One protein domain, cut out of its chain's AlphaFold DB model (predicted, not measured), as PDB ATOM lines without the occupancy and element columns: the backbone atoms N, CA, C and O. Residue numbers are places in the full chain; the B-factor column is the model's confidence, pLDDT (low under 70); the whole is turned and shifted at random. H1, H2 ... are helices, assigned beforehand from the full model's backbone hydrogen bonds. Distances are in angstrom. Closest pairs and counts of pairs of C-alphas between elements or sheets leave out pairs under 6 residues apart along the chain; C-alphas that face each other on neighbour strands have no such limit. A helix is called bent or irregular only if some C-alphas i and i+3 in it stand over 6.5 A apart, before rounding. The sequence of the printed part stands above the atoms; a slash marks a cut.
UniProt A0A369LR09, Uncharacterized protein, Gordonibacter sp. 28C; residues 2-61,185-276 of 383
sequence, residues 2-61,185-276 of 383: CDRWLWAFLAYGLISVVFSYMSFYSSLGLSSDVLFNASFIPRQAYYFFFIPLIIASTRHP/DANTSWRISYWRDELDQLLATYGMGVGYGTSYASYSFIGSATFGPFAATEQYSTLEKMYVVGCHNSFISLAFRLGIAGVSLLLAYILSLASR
ATOM      1  N   CYS A   2     -63.442  65.962 101.862       64.25
ATOM      2  CA  CYS A   2     -63.059  64.557 101.591       64.25
ATOM      3  C   CYS A   2     -61.550  64.286 101.539       64.25
ATOM      4  O   CYS A   2     -61.110  63.241 102.006       64.25
ATOM      5  N   ASP A   3     -60.759  65.223 101.012       80.00
ATOM      6  CA  ASP A   3     -59.311  65.034 100.868       80.00
ATOM      7  C   ASP A   3     -58.619  64.831 102.219       80.00
ATOM      8  O   ASP A   3     -57.544  64.254 102.254       80.00
ATOM      9  N   ARG A   4     -59.247  65.230 103.339       88.88
ATOM     10  CA  ARG A   4     -58.702  65.013 104.688       88.88
ATOM     11  C   ARG A   4     -58.411  63.540 104.969       88.88
ATOM     12  O   ARG A   4     -57.415  63.244 105.607       88.88
ATOM     13  N   TRP A   5     -59.264  62.634 104.487       92.44
ATOM     14  CA  TRP A   5     -59.102  61.198 104.717       92.44
ATOM     15  C   TRP A   5     -57.984  60.627 103.852       92.44
ATOM     16  O   TRP A   5     -57.214  59.805 104.327       92.44
ATOM     17  N   LEU A   6     -57.842  61.125 102.619       91.12
ATOM     18  CA  LEU A   6     -56.728  60.756 101.749       91.12
ATOM     19  C   LEU A   6     -55.394  61.320 102.263       91.12
ATOM     20  O   LEU A   6     -54.390  60.619 102.237       91.12
ATOM     21  N   TRP A   7     -55.389  62.549 102.791       92.88
ATOM     22  CA  TRP A   7     -54.238  63.137 103.482       92.88
ATOM     23  C   TRP A   7     -53.876  62.369 104.749       92.88
ATOM     24  O   TRP A   7     -52.701  62.110 104.975       92.88
ATOM     25  N   ALA A   8     -54.866  61.986 105.559       95.44
ATOM     26  CA  ALA A   8     -54.640  61.184 106.754       95.44
ATOM     27  C   ALA A   8     -54.083  59.799 106.397       95.44
ATOM     28  O   ALA A   8     -53.120  59.364 107.017       95.44
ATOM     29  N   PHE A   9     -54.628  59.146 105.364       95.81
ATOM     30  CA  PHE A   9     -54.101  57.887 104.836       95.81
ATOM     31  C   PHE A   9     -52.649  58.032 104.362       95.81
ATOM     32  O   PHE A   9     -51.806  57.218 104.721       95.81
ATOM     33  N   LEU A  10     -52.340  59.096 103.612       95.56
ATOM     34  CA  LEU A  10     -50.978  59.395 103.170       95.56
ATOM     35  C   LEU A  10     -50.035  59.626 104.358       95.56
ATOM     36  O   LEU A  10     -48.962  59.036 104.401       95.56
ATOM     37  N   ALA A  11     -50.427  60.462 105.320       96.25
ATOM     38  CA  ALA A  11     -49.611  60.766 106.491       96.25
ATOM     39  C   ALA A  11     -49.339  59.508 107.325       96.25
ATOM     40  O   ALA A  11     -48.190  59.229 107.653       96.25
ATOM     41  N   TYR A  12     -50.381  58.722 107.605       96.94
ATOM     42  CA  TYR A  12     -50.263  57.449 108.310       96.94
ATOM     43  C   TYR A  12     -49.344  56.479 107.559       96.94
ATOM     44  O   TYR A  12     -48.428  55.911 108.142       96.94
ATOM     45  N   GLY A  13     -49.526  56.363 106.245       96.12
ATOM     46  CA  GLY A  13     -48.691  55.540 105.382       96.12
ATOM     47  C   GLY A  13     -47.211  55.917 105.396       96.12
ATOM     48  O   GLY A  13     -46.352  55.051 105.542       96.12
ATOM     49  N   LEU A  14     -46.901  57.213 105.303       96.44
ATOM     50  CA  LEU A  14     -45.527  57.714 105.387       96.44
ATOM     51  C   LEU A  14     -44.907  57.453 106.767       96.44
ATOM     52  O   LEU A  14     -43.740  57.070 106.841       96.44
ATOM     53  N   ILE A  15     -45.679  57.595 107.849       96.06
ATOM     54  CA  ILE A  15     -45.234  57.221 109.201       96.06
ATOM     55  C   ILE A  15     -44.918  55.721 109.257       96.06
ATOM     56  O   ILE A  15     -43.846  55.348 109.726       96.06
ATOM     57  N   SER A  16     -45.785  54.863 108.710       95.19
ATOM     58  CA  SER A  16     -45.536  53.418 108.629       95.19
ATOM     59  C   SER A  16     -44.274  53.078 107.835       95.19
ATOM     60  O   SER A  16     -43.540  52.172 108.225       95.19
ATOM     61  N   VAL A  17     -43.965  53.810 106.758       96.44
ATOM     62  CA  VAL A  17     -42.700  53.648 106.015       96.44
ATOM     63  C   VAL A  17     -41.496  53.972 106.901       96.44
ATOM     64  O   VAL A  17     -40.561  53.176 106.963       96.44
ATOM     65  N   VAL A  18     -41.524  55.094 107.629       96.19
ATOM     66  CA  VAL A  18     -40.448  55.467 108.567       96.19
ATOM     67  C   VAL A  18     -40.285  54.406 109.657       96.19
ATOM     68  O   VAL A  18     -39.178  53.935 109.901       96.19
ATOM     69  N   PHE A  19     -41.388  53.957 110.256       94.44
ATOM     70  CA  PHE A  19     -41.384  52.907 111.280       94.44
ATOM     71  C   PHE A  19     -40.853  51.569 110.754       94.44
ATOM     72  O   PHE A  19     -40.190  50.842 111.491       94.44
ATOM     73  N   SER A  20     -41.079  51.268 109.476       94.12
ATOM     74  CA  SER A  20     -40.527  50.076 108.824       94.12
ATOM     75  C   SER A  20     -39.002  50.145 108.711       94.12
ATOM     76  O   SER A  20     -38.326  49.179 109.049       94.12
ATOM     77  N   TYR A  21     -38.441  51.299 108.323       95.25
ATOM     78  CA  TYR A  21     -36.983  51.501 108.319       95.25
ATOM     79  C   TYR A  21     -36.366  51.466 109.718       95.25
ATOM     80  O   TYR A  21     -35.231  51.031 109.874       95.25
ATOM     81  N   MET A  22     -37.113  51.901 110.733       93.31
ATOM     82  CA  MET A  22     -36.689  51.843 112.134       93.31
ATOM     83  C   MET A  22     -36.870  50.457 112.770       93.31
ATOM     84  O   MET A  22     -36.658  50.319 113.974       93.31
ATOM     85  N   SER A  23     -37.295  49.441 112.007       87.31
ATOM     86  CA  SER A  23     -37.548  48.089 112.522       87.31
ATOM     87  C   SER A  23     -38.565  48.052 113.676       87.31
ATOM     88  O   SER A  23     -38.570  47.115 114.477       87.31
ATOM     89  N   PHE A  24     -39.466  49.040 113.751       88.62
ATOM     90  CA  PHE A  24     -40.492  49.132 114.794       88.62
ATOM     91  C   PHE A  24     -41.381  47.884 114.792       88.62
ATOM     92  O   PHE A  24     -41.531  47.226 115.818       88.62
ATOM     93  N   TYR A  25     -41.892  47.494 113.623       84.31
ATOM     94  CA  TYR A  25     -42.784  46.339 113.482       84.31
ATOM     95  C   TYR A  25     -42.117  45.014 113.880       84.31
ATOM     96  O   TYR A  25     -42.737  44.199 114.558       84.31
ATOM     97  N   SER A  26     -40.837  44.823 113.548       77.25
ATOM     98  CA  SER A  26     -40.068  43.656 113.999       77.25
ATOM     99  C   SER A  26     -39.759  43.695 115.499       77.25
ATOM    100  O   SER A  26     -39.774  42.655 116.149       77.25
ATOM    101  N   SER A  27     -39.522  44.883 116.071       76.00
ATOM    102  CA  SER A  27     -39.220  45.042 117.502       76.00
ATOM    103  C   SER A  27     -40.402  44.716 118.412       76.00
ATOM    104  O   SER A  27     -40.204  44.342 119.565       76.00
ATOM    105  N   LEU A  28     -41.627  44.802 117.887       71.56
ATOM    106  CA  LEU A  28     -42.823  44.386 118.610       71.56
ATOM    107  C   LEU A  28     -42.892  42.857 118.790       71.56
ATOM    108  O   LEU A  28     -43.679  42.388 119.604       71.56
ATOM    109  N   GLY A  29     -42.075  42.076 118.067       61.78
ATOM    110  CA  GLY A  29     -42.025  40.615 118.198       61.78
ATOM    111  C   GLY A  29     -43.311  39.905 117.756       61.78
ATOM    112  O   GLY A  29     -43.542  38.767 118.147       61.78
ATOM    113  N   LEU A  30     -44.158  40.578 116.968       58.00
ATOM    114  CA  LEU A  30     -45.543  40.163 116.701       58.00
ATOM    115  C   LEU A  30     -45.726  39.262 115.466       58.00
ATOM    116  O   LEU A  30     -46.832  38.794 115.222       58.00
ATOM    117  N   SER A  31     -44.678  38.999 114.680       59.88
ATOM    118  CA  SER A  31     -44.740  38.016 113.589       59.88
ATOM    119  C   SER A  31     -43.359  37.420 113.326       59.88
ATOM    120  O   SER A  31     -42.487  38.070 112.753       59.88
ATOM    121  N   SER A  32     -43.146  36.182 113.781       62.38
ATOM    122  CA  SER A  32     -41.913  35.417 113.544       62.38
ATOM    123  C   SER A  32     -41.889  34.705 112.189       62.38
ATOM    124  O   SER A  32     -40.882  34.090 111.854       62.38
ATOM    125  N   ASP A  33     -42.990  34.755 111.434       80.19
ATOM    126  CA  ASP A  33     -43.192  33.932 110.233       80.19
ATOM    127  C   ASP A  33     -43.134  34.740 108.922       80.19
ATOM    128  O   ASP A  33     -43.224  34.176 107.832       80.19
ATOM    129  N   VAL A  34     -42.940  36.064 109.009       87.00
ATOM    130  CA  VAL A  34     -42.674  36.943 107.859       87.00
ATOM    131  C   VAL A  34     -41.230  37.431 107.871       87.00
ATOM    132  O   VAL A  34     -40.667  37.785 108.907       87.00
ATOM    133  N   LEU A  35     -40.615  37.474 106.693       89.75
ATOM    134  CA  LEU A  35     -39.207  37.834 106.541       89.75
ATOM    135  C   LEU A  35     -39.063  39.334 106.309       89.75
ATOM    136  O   LEU A  35     -39.845  39.907 105.559       89.75
ATOM    137  N   PHE A  36     -38.023  39.970 106.852       91.38
ATOM    138  CA  PHE A  36     -37.773  41.406 106.673       91.38
ATOM    139  C   PHE A  36     -36.563  41.688 105.775       91.38
ATOM    140  O   PHE A  36     -35.476  41.156 105.984       91.38
ATOM    141  N   ASN A  37     -36.751  42.574 104.799       92.81
ATOM    142  CA  ASN A  37     -35.704  43.118 103.950       92.81
ATOM    143  C   ASN A  37     -36.047  44.563 103.538       92.81
ATOM    144  O   ASN A  37     -36.928  44.818 102.710       92.81
ATOM    145  N   ALA A  38     -35.292  45.520 104.084       93.81
ATOM    146  CA  ALA A  38     -35.516  46.949 103.875       93.81
ATOM    147  C   ALA A  38     -35.399  47.398 102.404       93.81
ATOM    148  O   ALA A  38     -36.019  48.390 102.022       93.81
ATOM    149  N   SER A  39     -34.667  46.664 101.554       94.81
ATOM    150  CA  SER A  39     -34.516  47.009 100.128       94.81
ATOM    151  C   SER A  39     -35.838  46.966  99.347       94.81
ATOM    152  O   SER A  39     -35.973  47.643  98.328       94.81
ATOM    153  N   PHE A  40     -36.846  46.244  99.850       94.56
ATOM    154  CA  PHE A  40     -38.172  46.167  99.234       94.56
ATOM    155  C   PHE A  40     -39.139  47.265  99.697       94.56
ATOM    156  O   PHE A  40     -40.197  47.424  99.083       94.56
ATOM    157  N   ILE A  41     -38.790  48.068 100.713       95.62
ATOM    158  CA  ILE A  41     -39.659  49.146 101.216       95.62
ATOM    159  C   ILE A  41     -40.050  50.134 100.100       95.62
ATOM    160  O   ILE A  41     -41.251  50.354  99.922       95.62
ATOM    161  N   PRO A  42     -39.119  50.697  99.294       94.75
ATOM    162  CA  PRO A  42     -39.485  51.647  98.241       94.75
ATOM    163  C   PRO A  42     -40.448  51.047  97.216       94.75
ATOM    164  O   PRO A  42     -41.394  51.706  96.789       94.75
ATOM    165  N   ARG A  43     -40.234  49.775  96.857       92.50
ATOM    166  CA  ARG A  43     -41.084  49.052  95.910       92.50
ATOM    167  C   ARG A  43     -42.491  48.850  96.453       92.50
ATOM    168  O   ARG A  43     -43.437  48.983  95.696       92.50
ATOM    169  N   GLN A  44     -42.640  48.508  97.726       94.38
ATOM    170  CA  GLN A  44     -43.950  48.220  98.313       94.38
ATOM    171  C   GLN A  44     -44.720  49.493  98.701       94.38
ATOM    172  O   GLN A  44     -45.944  49.462  98.785       94.38
ATOM    173  N   ALA A  45     -44.023  50.615  98.910       95.38
ATOM    174  CA  ALA A  45     -44.601  51.891  99.336       95.38
ATOM    175  C   ALA A  45     -44.712  52.944  98.212       95.38
ATOM    176  O   ALA A  45     -45.112  54.082  98.470       95.38
ATOM    177  N   TYR A  46     -44.357  52.595  96.967       93.50
ATOM    178  CA  TYR A  46     -44.203  53.559  95.866       93.50
ATOM    179  C   TYR A  46     -45.447  54.430  95.626       93.50
ATOM    180  O   TYR A  46     -45.333  55.603  95.275       93.50
ATOM    181  N   TYR A  47     -46.646  53.887  95.839       91.44
ATOM    182  CA  TYR A  47     -47.901  54.594  95.599       91.44
ATOM    183  C   TYR A  47     -48.074  55.842  96.476       91.44
ATOM    184  O   TYR A  47     -48.765  56.777  96.063       91.44
ATOM    185  N   PHE A  48     -47.419  55.928  97.640       92.88
ATOM    186  CA  PHE A  48     -47.457  57.144  98.458       92.88
ATOM    187  C   PHE A  48     -46.796  58.343  97.786       92.88
ATOM    188  O   PHE A  48     -47.213  59.467  98.046       92.88
ATOM    189  N   PHE A  49     -45.842  58.137  96.875       87.88
ATOM    190  CA  PHE A  49     -45.265  59.231  96.088       87.88
ATOM    191  C   PHE A  49     -46.258  59.794  95.063       87.88
ATOM    192  O   PHE A  49     -46.196  60.970  94.711       87.88
ATOM    193  N   PHE A  50     -47.212  58.976  94.612       85.56
ATOM    194  CA  PHE A  50     -48.182  59.356  93.588       85.56
ATOM    195  C   PHE A  50     -49.510  59.866  94.163       85.56
ATOM    196  O   PHE A  50     -50.212  60.623  93.496       85.56
ATOM    197  N   ILE A  51     -49.863  59.525  95.407       87.25
ATOM    198  CA  ILE A  51     -51.068  60.055  96.071       87.25
ATOM    199  C   ILE A  51     -51.093  61.598  96.135       87.25
ATOM    200  O   ILE A  51     -52.145  62.171  95.840       87.25
ATOM    201  N   PRO A  52     -49.986  62.313  96.425       84.69
ATOM    202  CA  PRO A  52     -49.934  63.768  96.303       84.69
ATOM    203  C   PRO A  52     -50.355  64.289  94.926       84.69
ATOM    204  O   PRO A  52     -51.033  65.310  94.850       84.69
ATOM    205  N   LEU A  53     -50.025  63.577  93.842       78.94
ATOM    206  CA  LEU A  53     -50.447  63.946  92.486       78.94
ATOM    207  C   LEU A  53     -51.959  63.764  92.298       78.94
ATOM    208  O   LEU A  53     -52.598  64.612  91.678       78.94
ATOM    209  N   ILE A  54     -52.550  62.718  92.889       81.56
ATOM    210  CA  ILE A  54     -54.014  62.533  92.933       81.56
ATOM    211  C   ILE A  54     -54.671  63.698  93.678       81.56
ATOM    212  O   ILE A  54     -55.709  64.198  93.263       81.56
ATOM    213  N   ILE A  55     -54.075  64.154  94.779       81.25
ATOM    214  CA  ILE A  55     -54.593  65.292  95.541       81.25
ATOM    215  C   ILE A  55     -54.422  66.601  94.758       81.25
ATOM    216  O   ILE A  55     -55.311  67.445  94.763       81.25
ATOM    217  N   ALA A  56     -53.300  66.792  94.066       78.94
ATOM    218  CA  ALA A  56     -53.072  67.981  93.251       78.94
ATOM    219  C   ALA A  56     -54.045  68.057  92.063       78.94
ATOM    220  O   ALA A  56     -54.560  69.133  91.752       78.94
ATOM    221  N   SER A  57     -54.365  66.919  91.439       71.25
ATOM    222  CA  SER A  57     -55.299  66.856  90.309       71.25
ATOM    223  C   SER A  57     -56.726  67.278  90.690       71.25
ATOM    224  O   SER A  57     -57.456  67.802  89.850       71.25
ATOM    225  N   THR A  58     -57.131  67.132  91.961       67.50
ATOM    226  CA  THR A  58     -58.444  67.615  92.430       67.50
ATOM    227  C   THR A  58     -58.544  69.141  92.425       67.50
ATOM    228  O   THR A  58     -59.644  69.684  92.292       67.50
ATOM    229  N   ARG A  59     -57.397  69.825  92.556       68.88
ATOM    230  CA  ARG A  59     -57.278  71.286  92.663       68.88
ATOM    231  C   ARG A  59     -57.082  71.969  91.315       68.88
ATOM    232  O   ARG A  59     -57.450  73.130  91.169       68.88
ATOM    233  N   HIS A  60     -56.553  71.245  90.334       68.19
ATOM    234  CA  HIS A  60     -56.336  71.735  88.976       68.19
ATOM    235  C   HIS A  60     -57.182  70.919  87.998       68.19
ATOM    236  O   HIS A  60     -56.687  69.957  87.406       68.19
ATOM    237  N   PRO A  61     -58.478  71.254  87.850       65.19
ATOM    238  CA  PRO A  61     -59.349  70.503  86.966       65.19
ATOM    239  C   PRO A  61     -58.837  70.545  85.525       65.19
ATOM    240  O   PRO A  61     -58.262  71.536  85.072       65.19
ATOM    241  N   ASP A 185     -62.512  26.211  92.318       83.06
ATOM    242  CA  ASP A 185     -61.383  25.969  91.425       83.06
ATOM    243  C   ASP A 185     -60.045  26.294  92.115       83.06
ATOM    244  O   ASP A 185     -59.981  27.052  93.091       83.06
ATOM    245  N   ALA A 186     -58.954  25.740  91.584       80.88
ATOM    246  CA  ALA A 186     -57.627  25.875  92.176       80.88
ATOM    247  C   ALA A 186     -57.171  27.338  92.337       80.88
ATOM    248  O   ALA A 186     -56.503  27.656  93.320       80.88
ATOM    249  N   ASN A 187     -57.535  28.239  91.415       81.56
ATOM    250  CA  ASN A 187     -57.145  29.648  91.475       81.56
ATOM    251  C   ASN A 187     -57.901  30.380  92.588       81.56
ATOM    252  O   ASN A 187     -57.288  31.078  93.398       81.56
ATOM    253  N   THR A 188     -59.219  30.187  92.661       84.06
ATOM    254  CA  THR A 188     -60.052  30.779  93.715       84.06
ATOM    255  C   THR A 188     -59.655  30.257  95.094       84.06
ATOM    256  O   THR A 188     -59.476  31.052  96.016       84.06
ATOM    257  N   SER A 189     -59.451  28.942  95.221       84.44
ATOM    258  CA  SER A 189     -59.020  28.303  96.470       84.44
ATOM    259  C   SER A 189     -57.687  28.876  96.962       84.44
ATOM    260  O   SER A 189     -57.602  29.388  98.077       84.44
ATOM    261  N   TRP A 190     -56.683  28.921  96.078       85.06
ATOM    262  CA  TRP A 190     -55.381  29.527  96.355       85.06
ATOM    263  C   TRP A 190     -55.489  30.978  96.849       85.06
ATOM    264  O   TRP A 190     -54.867  31.337  97.848       85.06
ATOM    265  N   ARG A 191     -56.282  31.820  96.169       88.81
ATOM    266  CA  ARG A 191     -56.441  33.234  96.547       88.81
ATOM    267  C   ARG A 191     -57.048  33.379  97.934       88.81
ATOM    268  O   ARG A 191     -56.554  34.178  98.718       88.81
ATOM    269  N   ILE A 192     -58.082  32.601  98.250       90.44
ATOM    270  CA  ILE A 192     -58.736  32.640  99.563       90.44
ATOM    271  C   ILE A 192     -57.767  32.186 100.663       90.44
ATOM    272  O   ILE A 192     -57.695  32.837 101.704       90.44
ATOM    273  N   SER A 193     -56.985  31.127 100.431       90.00
ATOM    274  CA  SER A 193     -55.941  30.700 101.371       90.00
ATOM    275  C   SER A 193     -54.868  31.768 101.567       90.00
ATOM    276  O   SER A 193     -54.440  31.996 102.693       90.00
ATOM    277  N   TYR A 194     -54.470  32.467 100.502       92.44
ATOM    278  CA  TYR A 194     -53.479  33.533 100.611       92.44
ATOM    279  C   TYR A 194     -54.037  34.769 101.344       92.44
ATOM    280  O   TYR A 194     -53.378  35.371 102.186       92.44
ATOM    281  N   TRP A 195     -55.296  35.125 101.091       95.00
ATOM    282  CA  TRP A 195     -55.986  36.160 101.863       95.00
ATOM    283  C   TRP A 195     -56.023  35.812 103.346       95.00
ATOM    284  O   TRP A 195     -55.793  36.680 104.181       95.00
ATOM    285  N   ARG A 196     -56.281  34.542 103.673       93.81
ATOM    286  CA  ARG A 196     -56.258  34.063 105.052       93.81
ATOM    287  C   ARG A 196     -54.878  34.223 105.687       93.81
ATOM    288  O   ARG A 196     -54.825  34.733 106.795       93.81
ATOM    289  N   ASP A 197     -53.801  33.853 104.994       93.12
ATOM    290  CA  ASP A 197     -52.428  34.002 105.502       93.12
ATOM    291  C   ASP A 197     -52.122  35.455 105.908       93.12
ATOM    292  O   ASP A 197     -51.749  35.721 107.049       93.12
ATOM    293  N   GLU A 198     -52.383  36.426 105.024       93.94
ATOM    294  CA  GLU A 198     -52.180  37.848 105.344       93.94
ATOM    295  C   GLU A 198     -53.077  38.325 106.507       93.94
ATOM    296  O   GLU A 198     -52.647  39.130 107.342       93.94
ATOM    297  N   LEU A 199     -54.319  37.836 106.596       95.12
ATOM    298  CA  LEU A 199     -55.243  38.197 107.676       95.12
ATOM    299  C   LEU A 199     -54.869  37.552 109.016       95.12
ATOM    300  O   LEU A 199     -54.995  38.214 110.045       95.12
ATOM    301  N   ASP A 200     -54.370  36.319 109.028       93.12
ATOM    302  CA  ASP A 200     -53.873  35.654 110.235       93.12
ATOM    303  C   ASP A 200     -52.656  36.413 110.797       93.12
ATOM    304  O   ASP A 200     -52.581  36.655 112.003       93.12
ATOM    305  N   GLN A 201     -51.765  36.918 109.935       91.12
ATOM    306  CA  GLN A 201     -50.661  37.797 110.350       91.12
ATOM    307  C   GLN A 201     -51.149  39.160 110.868       91.12
ATOM    308  O   GLN A 201     -50.619  39.710 111.839       91.12
ATOM    309  N   LEU A 202     -52.191  39.723 110.252       92.56
ATOM    310  CA  LEU A 202     -52.827  40.937 110.756       92.56
ATOM    311  C   LEU A 202     -53.426  40.715 112.156       92.56
ATOM    312  O   LEU A 202     -53.291  41.577 113.024       92.56
ATOM    313  N   LEU A 203     -54.054  39.564 112.397       91.88
ATOM    314  CA  LEU A 203     -54.591  39.197 113.709       91.88
ATOM    315  C   LEU A 203     -53.477  38.960 114.737       91.88
ATOM    316  O   LEU A 203     -53.591  39.444 115.863       91.88
ATOM    317  N   ALA A 204     -52.378  38.309 114.345       89.38
ATOM    318  CA  ALA A 204     -51.203  38.104 115.197       89.38
ATOM    319  C   ALA A 204     -50.560  39.429 115.647       89.38
ATOM    320  O   ALA A 204     -50.044  39.535 116.757       89.38
ATOM    321  N   THR A 205     -50.670  40.475 114.823       89.88
ATOM    322  CA  THR A 205     -50.227  41.842 115.151       89.88
ATOM    323  C   THR A 205     -51.306  42.697 115.824       89.88
ATOM    324  O   THR A 205     -51.180  43.921 115.872       89.88
ATOM    325  N   TYR A 206     -52.384  42.090 116.334       90.25
ATOM    326  CA  TYR A 206     -53.525  42.784 116.951       90.25
ATOM    327  C   TYR A 206     -54.138  43.878 116.059       90.25
ATOM    328  O   TYR A 206     -54.654  44.887 116.539       90.25
ATOM    329  N   GLY A 207     -54.069  43.702 114.739       91.81
ATOM    330  CA  GLY A 207     -54.583  44.663 113.769       91.81
ATOM    331  C   GLY A 207     -53.652  45.838 113.463       91.81
ATOM    332  O   GLY A 207     -54.064  46.735 112.725       91.81
ATOM    333  N   MET A 208     -52.421  45.863 113.986       91.06
ATOM    334  CA  MET A 208     -51.437  46.924 113.710       91.06
ATOM    335  C   MET A 208     -50.807  46.812 112.317       91.06
ATOM    336  O   MET A 208     -50.352  47.818 111.767       91.06
ATOM    337  N   GLY A 209     -50.808  45.606 111.743       92.44
ATOM    338  CA  GLY A 209     -50.096  45.289 110.512       92.44
ATOM    339  C   GLY A 209     -48.610  45.022 110.752       92.44
ATOM    340  O   GLY A 209     -48.089  45.203 111.854       92.44
ATOM    341  N   VAL A 210     -47.922  44.585 109.700       92.19
ATOM    342  CA  VAL A 210     -46.517  44.146 109.749       92.19
ATOM    343  C   VAL A 210     -45.528  45.161 109.164       92.19
ATOM    344  O   VAL A 210     -44.320  44.940 109.210       92.19
ATOM    345  N   GLY A 211     -46.017  46.265 108.592       93.38
ATOM    346  CA  GLY A 211     -45.183  47.280 107.949       93.38
ATOM    347  C   GLY A 211     -44.676  46.902 106.552       93.38
ATOM    348  O   GLY A 211     -45.023  45.872 105.970       93.38
ATOM    349  N   TYR A 212     -43.865  47.783 105.974       94.69
ATOM    350  CA  TYR A 212     -43.215  47.604 104.675       94.69
ATOM    351  C   TYR A 212     -41.869  46.894 104.819       94.69
ATOM    352  O   TYR A 212     -41.252  46.890 105.879       94.69
ATOM    353  N   GLY A 213     -41.384  46.311 103.727       93.06
ATOM    354  CA  GLY A 213     -40.146  45.537 103.713       93.06
ATOM    355  C   GLY A 213     -40.310  44.128 104.272       93.06
ATOM    356  O   GLY A 213     -39.345  43.377 104.258       93.06
ATOM    357  N   THR A 214     -41.499  43.734 104.735       93.00
ATOM    358  CA  THR A 214     -41.788  42.338 105.089       93.00
ATOM    359  C   THR A 214     -42.268  41.542 103.869       93.00
ATOM    360  O   THR A 214     -42.766  42.126 102.896       93.00
ATOM    361  N   SER A 215     -42.125  40.218 103.877       92.19
ATOM    362  CA  SER A 215     -42.724  39.354 102.855       92.19
ATOM    363  C   SER A 215     -44.254  39.485 102.857       92.19
ATOM    364  O   SER A 215     -44.852  39.758 103.892       92.19
ATOM    365  N   TYR A 216     -44.893  39.351 101.692       90.50
ATOM    366  CA  TYR A 216     -46.357  39.311 101.560       90.50
ATOM    367  C   TYR A 216     -46.951  37.986 102.032       90.50
ATOM    368  O   TYR A 216     -48.125  37.931 102.358       90.50
ATOM    369  N   ALA A 217     -46.165  36.916 102.006       90.06
ATOM    370  CA  ALA A 217     -46.571  35.596 102.460       90.06
ATOM    371  C   ALA A 217     -45.685  35.147 103.620       90.06
ATOM    372  O   ALA A 217     -44.494  35.500 103.680       90.06
ATOM    373  N   SER A 218     -46.270  34.364 104.519       89.38
ATOM    374  CA  SER A 218     -45.535  33.679 105.572       89.38
ATOM    375  C   SER A 218     -44.685  32.534 105.016       89.38
ATOM    376  O   SER A 218     -44.951  31.988 103.938       89.38
ATOM    377  N   TYR A 219     -43.635  32.158 105.746       85.19
ATOM    378  CA  TYR A 219     -42.814  31.010 105.368       85.19
ATOM    379  C   TYR A 219     -43.628  29.710 105.408       85.19
ATOM    380  O   TYR A 219     -43.511  28.876 104.506       85.19
ATOM    381  N   SER A 220     -44.500  29.559 106.411       85.12
ATOM    382  CA  SER A 220     -45.377  28.394 106.547       85.12
ATOM    383  C   SER A 220     -46.373  28.241 105.391       85.12
ATOM    384  O   SER A 220     -46.616  27.115 104.951       85.12
ATOM    385  N   PHE A 221     -46.893  29.345 104.846       86.69
ATOM    386  CA  PHE A 221     -47.809  29.327 103.704       86.69
ATOM    387  C   PHE A 221     -47.138  28.881 102.402       86.69
ATOM    388  O   PHE A 221     -47.710  28.108 101.633       86.69
ATOM    389  N   ILE A 222     -45.917  29.356 102.144       83.81
ATOM    390  CA  ILE A 222     -45.183  29.013 100.917       83.81
ATOM    391  C   ILE A 222     -44.626  27.590 100.985       83.81
ATOM    392  O   ILE A 222     -44.575  26.896  99.965       83.81
ATOM    393  N   GLY A 223     -44.193  27.152 102.169       76.12
ATOM    394  CA  GLY A 223     -43.544  25.860 102.357       76.12
ATOM    395  C   GLY A 223     -42.326  25.697 101.440       76.12
ATOM    396  O   GLY A 223     -41.528  26.613 101.254       76.12
ATOM    397  N   SER A 224     -42.179  24.523 100.827       61.75
ATOM    398  CA  SER A 224     -41.094  24.217  99.885       61.75
ATOM    399  C   SER A 224     -41.484  24.517  98.431       61.75
ATOM    400  O   SER A 224     -41.352  23.636  97.582       61.75
ATOM    401  N   ALA A 225     -42.048  25.693  98.137       63.00
ATOM    402  CA  ALA A 225     -42.644  25.985  96.829       63.00
ATOM    403  C   ALA A 225     -41.694  25.701  95.645       63.00
ATOM    404  O   ALA A 225     -40.780  26.471  95.345       63.00
ATOM    405  N   THR A 226     -41.953  24.595  94.944       60.44
ATOM    406  CA  THR A 226     -41.294  24.195  93.688       60.44
ATOM    407  C   THR A 226     -42.159  24.485  92.458       60.44
ATOM    408  O   THR A 226     -41.689  24.357  91.330       60.44
ATOM    409  N   PHE A 227     -43.415  24.896  92.658       67.38
ATOM    410  CA  PHE A 227     -44.387  25.232  91.617       67.38
ATOM    411  C   PHE A 227     -45.314  26.369  92.086       67.38
ATOM    412  O   PHE A 227     -45.342  26.720  93.265       67.38
ATOM    413  N   GLY A 228     -46.084  26.955  91.163       78.19
ATOM    414  CA  GLY A 228     -47.037  28.030  91.469       78.19
ATOM    415  C   GLY A 228     -46.426  29.443  91.457       78.19
ATOM    416  O   GLY A 228     -45.313  29.633  90.968       78.19
ATOM    417  N   PRO A 229     -47.147  30.464  91.959       82.19
ATOM    418  CA  PRO A 229     -46.761  31.872  91.804       82.19
ATOM    419  C   PRO A 229     -45.479  32.256  92.561       82.19
ATOM    420  O   PRO A 229     -44.844  33.253  92.216       82.19
ATOM    421  N   PHE A 230     -45.088  31.452  93.556       85.25
ATOM    422  CA  PHE A 230     -43.859  31.618  94.332       85.25
ATOM    423  C   PHE A 230     -42.663  30.834  93.788       85.25
ATOM    424  O   PHE A 230     -41.560  31.003  94.299       85.25
ATOM    425  N   ALA A 231     -42.843  30.018  92.745       84.69
ATOM    426  CA  ALA A 231     -41.721  29.348  92.106       84.69
ATOM    427  C   ALA A 231     -40.731  30.372  91.528       84.69
ATOM    428  O   ALA A 231     -41.122  31.434  91.023       84.69
ATOM    429  N   ALA A 232     -39.442  30.037  91.599       85.88
ATOM    430  CA  ALA A 232     -38.388  30.855  91.022       85.88
ATOM    431  C   ALA A 232     -38.623  31.077  89.517       85.88
ATOM    432  O   ALA A 232     -39.056  30.181  88.792       85.88
ATOM    433  N   THR A 233     -38.323  32.286  89.049       88.00
ATOM    434  CA  THR A 233     -38.300  32.647  87.627       88.00
ATOM    435  C   THR A 233     -36.918  33.168  87.256       88.00
ATOM    436  O   THR A 233     -36.092  33.408  88.131       88.00
ATOM    437  N   GLU A 234     -36.665  33.406  85.967       88.19
ATOM    438  CA  GLU A 234     -35.390  33.984  85.505       88.19
ATOM    439  C   GLU A 234     -35.040  35.306  86.211       88.19
ATOM    440  O   GLU A 234     -33.868  35.610  86.403       88.19
ATOM    441  N   GLN A 235     -36.051  36.089  86.607       88.25
ATOM    442  CA  GLN A 235     -35.856  37.390  87.254       88.25
ATOM    443  C   GLN A 235     -35.840  37.358  88.787       88.25
ATOM    444  O   GLN A 235     -35.390  38.332  89.382       88.25
ATOM    445  N   TYR A 236     -36.386  36.322  89.433       89.06
ATOM    446  CA  TYR A 236     -36.564  36.307  90.888       89.06
ATOM    447  C   TYR A 236     -36.401  34.901  91.457       89.06
ATOM    448  O   TYR A 236     -37.057  33.959  91.007       89.06
ATOM    449  N   SER A 237     -35.614  34.787  92.520       89.56
ATOM    450  CA  SER A 237     -35.591  33.600  93.377       89.56
ATOM    451  C   SER A 237     -36.928  33.397  94.106       89.56
ATOM    452  O   SER A 237     -37.706  34.337  94.284       89.56
ATOM    453  N   THR A 238     -37.187  32.179  94.596       86.50
ATOM    454  CA  THR A 238     -38.360  31.864  95.440       86.50
ATOM    455  C   THR A 238     -38.464  32.799  96.650       86.50
ATOM    456  O   THR A 238     -39.551  33.255  96.998       86.50
ATOM    457  N   LEU A 239     -37.328  33.150  97.259       87.50
ATOM    458  CA  LEU A 239     -37.280  34.071  98.393       87.50
ATOM    459  C   LEU A 239     -37.696  35.493  97.991       87.50
ATOM    460  O   LEU A 239     -38.493  36.129  98.673       87.50
ATOM    461  N   GLU A 240     -37.198  35.999  96.864       90.50
ATOM    462  CA  GLU A 240     -37.575  37.330  96.373       90.50
ATOM    463  C   GLU A 240     -39.044  37.389  95.949       90.50
ATOM    464  O   GLU A 240     -39.698  38.413  96.157       90.50
ATOM    465  N   LYS A 241     -39.599  36.284  95.427       90.12
ATOM    466  CA  LYS A 241     -41.035  36.159  95.129       90.12
ATOM    467  C   LYS A 241     -41.900  36.454  96.353       90.12
ATOM    468  O   LYS A 241     -42.922  37.122  96.199       90.12
ATOM    469  N   MET A 242     -41.454  36.082  97.557       90.69
ATOM    470  CA  MET A 242     -42.152  36.399  98.811       90.69
ATOM    471  C   MET A 242     -42.368  37.902  99.019       90.69
ATOM    472  O   MET A 242     -43.314  38.297  99.691       90.69
ATOM    473  N   TYR A 243     -41.519  38.758  98.449       91.75
ATOM    474  CA  TYR A 243     -41.585  40.213  98.618       91.75
ATOM    475  C   TYR A 243     -42.303  40.947  97.486       91.75
ATOM    476  O   TYR A 243     -42.531  42.155  97.607       91.75
ATOM    477  N   VAL A 244     -42.636  40.258  96.390       90.00
ATOM    478  CA  VAL A 244     -43.141  40.897  95.161       90.00
ATOM    479  C   VAL A 244     -44.452  40.318  94.643       90.00
ATOM    480  O   VAL A 244     -45.111  40.966  93.831       90.00
ATOM    481  N   VAL A 245     -44.832  39.119  95.082       89.19
ATOM    482  CA  VAL A 245     -46.115  38.498  94.751       89.19
ATOM    483  C   VAL A 245     -47.118  38.910  95.821       89.19
ATOM    484  O   VAL A 245     -46.974  38.514  96.968       89.19
ATOM    485  N   GLY A 246     -48.102  39.735  95.461       87.19
ATOM    486  CA  GLY A 246     -49.188  40.116  96.368       87.19
ATOM    487  C   GLY A 246     -50.360  39.135  96.317       87.19
ATOM    488  O   GLY A 246     -50.515  38.383  95.353       87.19
ATOM    489  N   CYS A 247     -51.249  39.197  97.309       90.69
ATOM    490  CA  CYS A 247     -52.356  38.249  97.470       90.69
ATOM    491  C   CYS A 247     -53.534  38.433  96.488       90.69
ATOM    492  O   CYS A 247     -54.575  37.798  96.628       90.69
ATOM    493  N   HIS A 248     -53.402  39.284  95.463       90.38
ATOM    494  CA  HIS A 248     -54.489  39.653  94.543       90.38
ATOM    495  C   HIS A 248     -55.700  40.323  95.222       90.38
ATOM    496  O   HIS A 248     -56.825  40.212  94.734       90.38
ATOM    497  N   ASN A 249     -55.476  41.057  96.313       95.00
ATOM    498  CA  ASN A 249     -56.468  41.944  96.917       95.00
ATOM    499  C   ASN A 249     -55.771  43.088  97.663       95.00
ATOM    500  O   ASN A 249     -55.277  42.908  98.773       95.00
ATOM    501  N   SER A 250     -55.763  44.291  97.087       95.56
ATOM    502  CA  SER A 250     -55.052  45.410  97.710       95.56
ATOM    503  C   SER A 250     -55.672  45.891  99.015       95.56
ATOM    504  O   SER A 250     -54.973  46.530  99.789       95.56
ATOM    505  N   PHE A 251     -56.951  45.631  99.299       96.88
ATOM    506  CA  PHE A 251     -57.507  46.003 100.606       96.88
ATOM    507  C   PHE A 251     -56.929  45.130 101.715       96.88
ATOM    508  O   PHE A 251     -56.587  45.656 102.774       96.88
ATOM    509  N   ILE A 252     -56.778  43.830 101.451       96.88
ATOM    510  CA  ILE A 252     -56.148  42.889 102.380       96.88
ATOM    511  C   ILE A 252     -54.660  43.207 102.498       96.88
ATOM    512  O   ILE A 252     -54.201  43.449 103.609       96.88
ATOM    513  N   SER A 253     -53.943  43.373 101.383       95.44
ATOM    514  CA  SER A 253     -52.520  43.725 101.424       95.44
ATOM    515  C   SER A 253     -52.256  45.079 102.092       95.44
ATOM    516  O   SER A 253     -51.284  45.228 102.831       95.44
ATOM    517  N   LEU A 254     -53.130  46.076 101.920       95.62
ATOM    518  CA  LEU A 254     -53.030  47.334 102.666       95.62
ATOM    519  C   LEU A 254     -53.288  47.141 104.158       95.62
ATOM    520  O   LEU A 254     -52.568  47.727 104.960       95.62
ATOM    521  N   ALA A 255     -54.285  46.342 104.542       96.19
ATOM    522  CA  ALA A 255     -54.545  46.039 105.945       96.19
ATOM    523  C   ALA A 255     -53.375  45.268 106.573       96.19
ATOM    524  O   ALA A 255     -52.941  45.610 107.664       96.19
ATOM    525  N   PHE A 256     -52.795  44.308 105.857       94.69
ATOM    526  CA  PHE A 256     -51.593  43.586 106.260       94.69
ATOM    527  C   PHE A 256     -50.410  44.534 106.509       94.69
ATOM    528  O   PHE A 256     -49.738  44.435 107.533       94.69
ATOM    529  N   ARG A 257     -50.179  45.513 105.625       93.81
ATOM    530  CA  ARG A 257     -49.065  46.474 105.745       93.81
ATOM    531  C   ARG A 257     -49.294  47.545 106.808       93.81
ATOM    532  O   ARG A 257     -48.404  47.836 107.600       93.81
ATOM    533  N   LEU A 258     -50.462  48.174 106.775       95.38
ATOM    534  CA  LEU A 258     -50.776  49.409 107.501       95.38
ATOM    535  C   LEU A 258     -51.692  49.181 108.710       95.38
ATOM    536  O   LEU A 258     -52.011  50.123 109.439       95.38
ATOM    537  N   GLY A 259     -52.167  47.960 108.903       94.88
ATOM    538  CA  GLY A 259     -53.144  47.634 109.920       94.88
ATOM    539  C   GLY A 259     -54.565  48.070 109.567       94.88
ATOM    540  O   GLY A 259     -54.853  48.678 108.526       94.88
ATOM    541  N   ILE A 260     -55.468  47.808 110.510       95.56
ATOM    542  CA  ILE A 260     -56.884  48.180 110.437       95.56
ATOM    543  C   ILE A 260     -57.027  49.701 110.294       95.56
ATOM    544  O   ILE A 260     -57.895  50.174 109.557       95.56
ATOM    545  N   ALA A 261     -56.157  50.482 110.938       95.69
ATOM    546  CA  ALA A 261     -56.184  51.940 110.858       95.69
ATOM    547  C   ALA A 261     -55.960  52.445 109.421       95.69
ATOM    548  O   ALA A 261     -56.747  53.256 108.925       95.69
ATOM    549  N   GLY A 262     -54.944  51.926 108.724       95.31
ATOM    550  CA  GLY A 262     -54.637  52.323 107.350       95.31
ATOM    551  C   GLY A 262     -55.778  52.026 106.381       95.31
ATOM    552  O   GLY A 262     -56.239  52.923 105.669       95.31
ATOM    553  N   VAL A 263     -56.295  50.792 106.388       95.25
ATOM    554  CA  VAL A 263     -57.428  50.430 105.519       95.25
ATOM    555  C   VAL A 263     -58.693  51.217 105.880       95.25
ATOM    556  O   VAL A 263     -59.393  51.686 104.983       95.25
ATOM    557  N   SER A 264     -58.950  51.478 107.166       95.94
ATOM    558  CA  SER A 264     -60.103  52.278 107.604       95.94
ATOM    559  C   SER A 264     -60.055  53.711 107.076       95.94
ATOM    560  O   SER A 264     -61.083  54.244 106.657       95.94
ATOM    561  N   LEU A 265     -58.873  54.334 107.034       96.06
ATOM    562  CA  LEU A 265     -58.702  55.676 106.470       96.06
ATOM    563  C   LEU A 265     -58.993  55.701 104.963       96.06
ATOM    564  O   LEU A 265     -59.676  56.613 104.481       96.06
ATOM    565  N   LEU A 266     -58.539  54.683 104.223       93.88
ATOM    566  CA  LEU A 266     -58.847  54.553 102.799       93.88
ATOM    567  C   LEU A 266     -60.348  54.312 102.564       93.88
ATOM    568  O   LEU A 266     -60.950  54.950 101.698       93.88
ATOM    569  N   LEU A 267     -60.985  53.451 103.361       94.00
ATOM    570  CA  LEU A 267     -62.429  53.207 103.285       94.00
ATOM    571  C   LEU A 267     -63.242  54.458 103.639       94.00
ATOM    572  O   LEU A 267     -64.211  54.774 102.947       94.00
ATOM    573  N   ALA A 268     -62.823  55.229 104.645       94.00
ATOM    574  CA  ALA A 268     -63.431  56.514 104.980       94.00
ATOM    575  C   ALA A 268     -63.315  57.514 103.819       94.00
ATOM    576  O   ALA A 268     -64.273  58.236 103.519       94.00
ATOM    577  N   TYR A 269     -62.177  57.532 103.116       92.19
ATOM    578  CA  TYR A 269     -62.026  58.317 101.895       92.19
ATOM    579  C   TYR A 269     -63.014  57.875 100.807       92.19
ATOM    580  O   TYR A 269     -63.762  58.710 100.295       92.19
ATOM    581  N   ILE A 270     -63.081  56.576 100.506       90.56
ATOM    582  CA  ILE A 270     -63.989  55.981  99.511       90.56
ATOM    583  C   ILE A 270     -65.456  56.309  99.835       90.56
ATOM    584  O   ILE A 270     -66.192  56.804  98.977       90.56
ATOM    585  N   LEU A 271     -65.878  56.132 101.088       90.06
ATOM    586  CA  LEU A 271     -67.214  56.499 101.572       90.06
ATOM    587  C   LEU A 271     -67.492  57.998 101.436       90.06
ATOM    588  O   LEU A 271     -68.591  58.407 101.054       90.06
ATOM    589  N   SER A 272     -66.487  58.835 101.694       89.56
ATOM    590  CA  SER A 272     -66.618  60.279 101.509       89.56
ATOM    591  C   SER A 272     -66.826  60.662 100.041       89.56
ATOM    592  O   SER A 272     -67.451  61.684  99.764       89.56
ATOM    593  N   LEU A 273     -66.357  59.851  99.083       86.12
ATOM    594  CA  LEU A 273     -66.713  60.049  97.681       86.12
ATOM    595  C   LEU A 273     -68.213  59.805  97.504       86.12
ATOM    596  O   LEU A 273     -68.887  60.647  96.917       86.12
ATOM    597  N   ALA A 274     -68.773  58.714  98.034       83.69
ATOM    598  CA  ALA A 274     -70.198  58.387  97.899       83.69
ATOM    599  C   ALA A 274     -71.134  59.517  98.368       83.69
ATOM    600  O   ALA A 274     -72.118  59.814  97.684       83.69
ATOM    601  N   SER A 275     -70.785  60.201  99.461       80.88
ATOM    602  CA  SER A 275     -71.609  61.249 100.079       80.88
ATOM    603  C   SER A 275     -71.603  62.605  99.359       80.88
ATOM    604  O   SER A 275     -72.437  63.460  99.668       80.88
ATOM    605  N   ARG A 276     -70.721  62.830  98.374       77.56
ATOM    606  CA  ARG A 276     -70.711  64.095  97.618       77.56
ATOM    607  C   ARG A 276     -71.994  64.245  96.793       77.56
ATOM    608  O   ARG A 276     -72.291  63.409  95.935       77.56
TER     609      ARG A 276
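What this domain is: This is residues 2 to 61 and 185 to 276 of the 383 residues of an uncharacterized protein of Gordonibacter sp. 28C (UniProt A0A369LR09). The longest helix, H8, folds back on itself near the middle of the domain: its short arm H8a lies in the core with H5 packed on it, and its long arm H8b runs beside H1, which has H3 and H4, end to end, along another of its sides. H6, H7 and the loop of residues 223 to 237 make the end farthest from H4. The printed part has 152 residues with eight named helices, H1 to H8 in chain order, and no named strand, and its class is all helix. It is compact, with a radius of gyration of the C-alphas of 16.3 A and spans of 50 by 38 by 31 A.

Where its parts are: H8, residues 250 to 274, begins at C-alpha 250 (-55.052, 45.410, 97.710) and ends at C-alpha 274 (-70.198, 58.387, 97.899). By its hydrogen bonds it was assigned as one helix, but it is bent, with C-alphas 257 and 260 9.3 A apart; its arms are H8a, residues 250 to 257, 10.1 A, and H8b, residues 260 to 274, 20.9 A. H1, residues 3 to 21, starts at C-alpha 3 (-59.311, 65.034, 100.868) and is 27.2 A long. H5, residues 186 to 204, measures 26.8 A and H4, residues 47 to 59, 19.4 A. The shorter ones are H2, residues 24 to 27, H3, 38 to 45, H6, 219 to 222, and H7, 238 to 244. H3 is irregular, C-alphas 39 and 42 being 7.1 A apart, and H4 only just, with C-alphas 49 and 52 6.51 A apart.

How they stand to each other: H8a and H8b touch, closest at the C-alphas of Ala 255 and Val 263, 5.3 A, at a shallow tilt of 32 degrees, only just short of steep, opposite ways. H1, the hub, touches H8b at Trp 5 and Tyr 269, their closest C-alphas, 5.0 A, at 21 degrees, opposite ways. H1 also touches H4, C-alphas of Leu 10 and Phe 48, 6.3 A, and, with residues 17 to 21 alone, H3, C-alphas of Tyr 21 and Ala 38, 6.5 A. H5 touches H8a with residues 195 to 202 alone, closest at the C-alphas of Leu 202 and Phe 256, 5.4 A. H2 is close to H1 but not clearly touching, H7 likewise to H3, and H6 to H5. Every O i to N i+4 pair is within hydrogen-bond range in H1, H5, H8a and H8b, but 2 of 4 in H3, 5 of 9 in H4 and 2 of 3 in H7; H2 and H6 are too short for one.

The domain as a whole: The C-alphas of Pro 61 and Ser 224, the two farthest apart, are 51.4 A apart. Residues 62 to 184 are not printed, and C-alphas 61 and 185 are 44.8 A apart across this cut. The links H5 to H6 and H6 to H7 are long. Mean pLDDT of the printed part is 87.7, with residues 2, 29 to 32, 58 to 61 and 224 to 227 under 70.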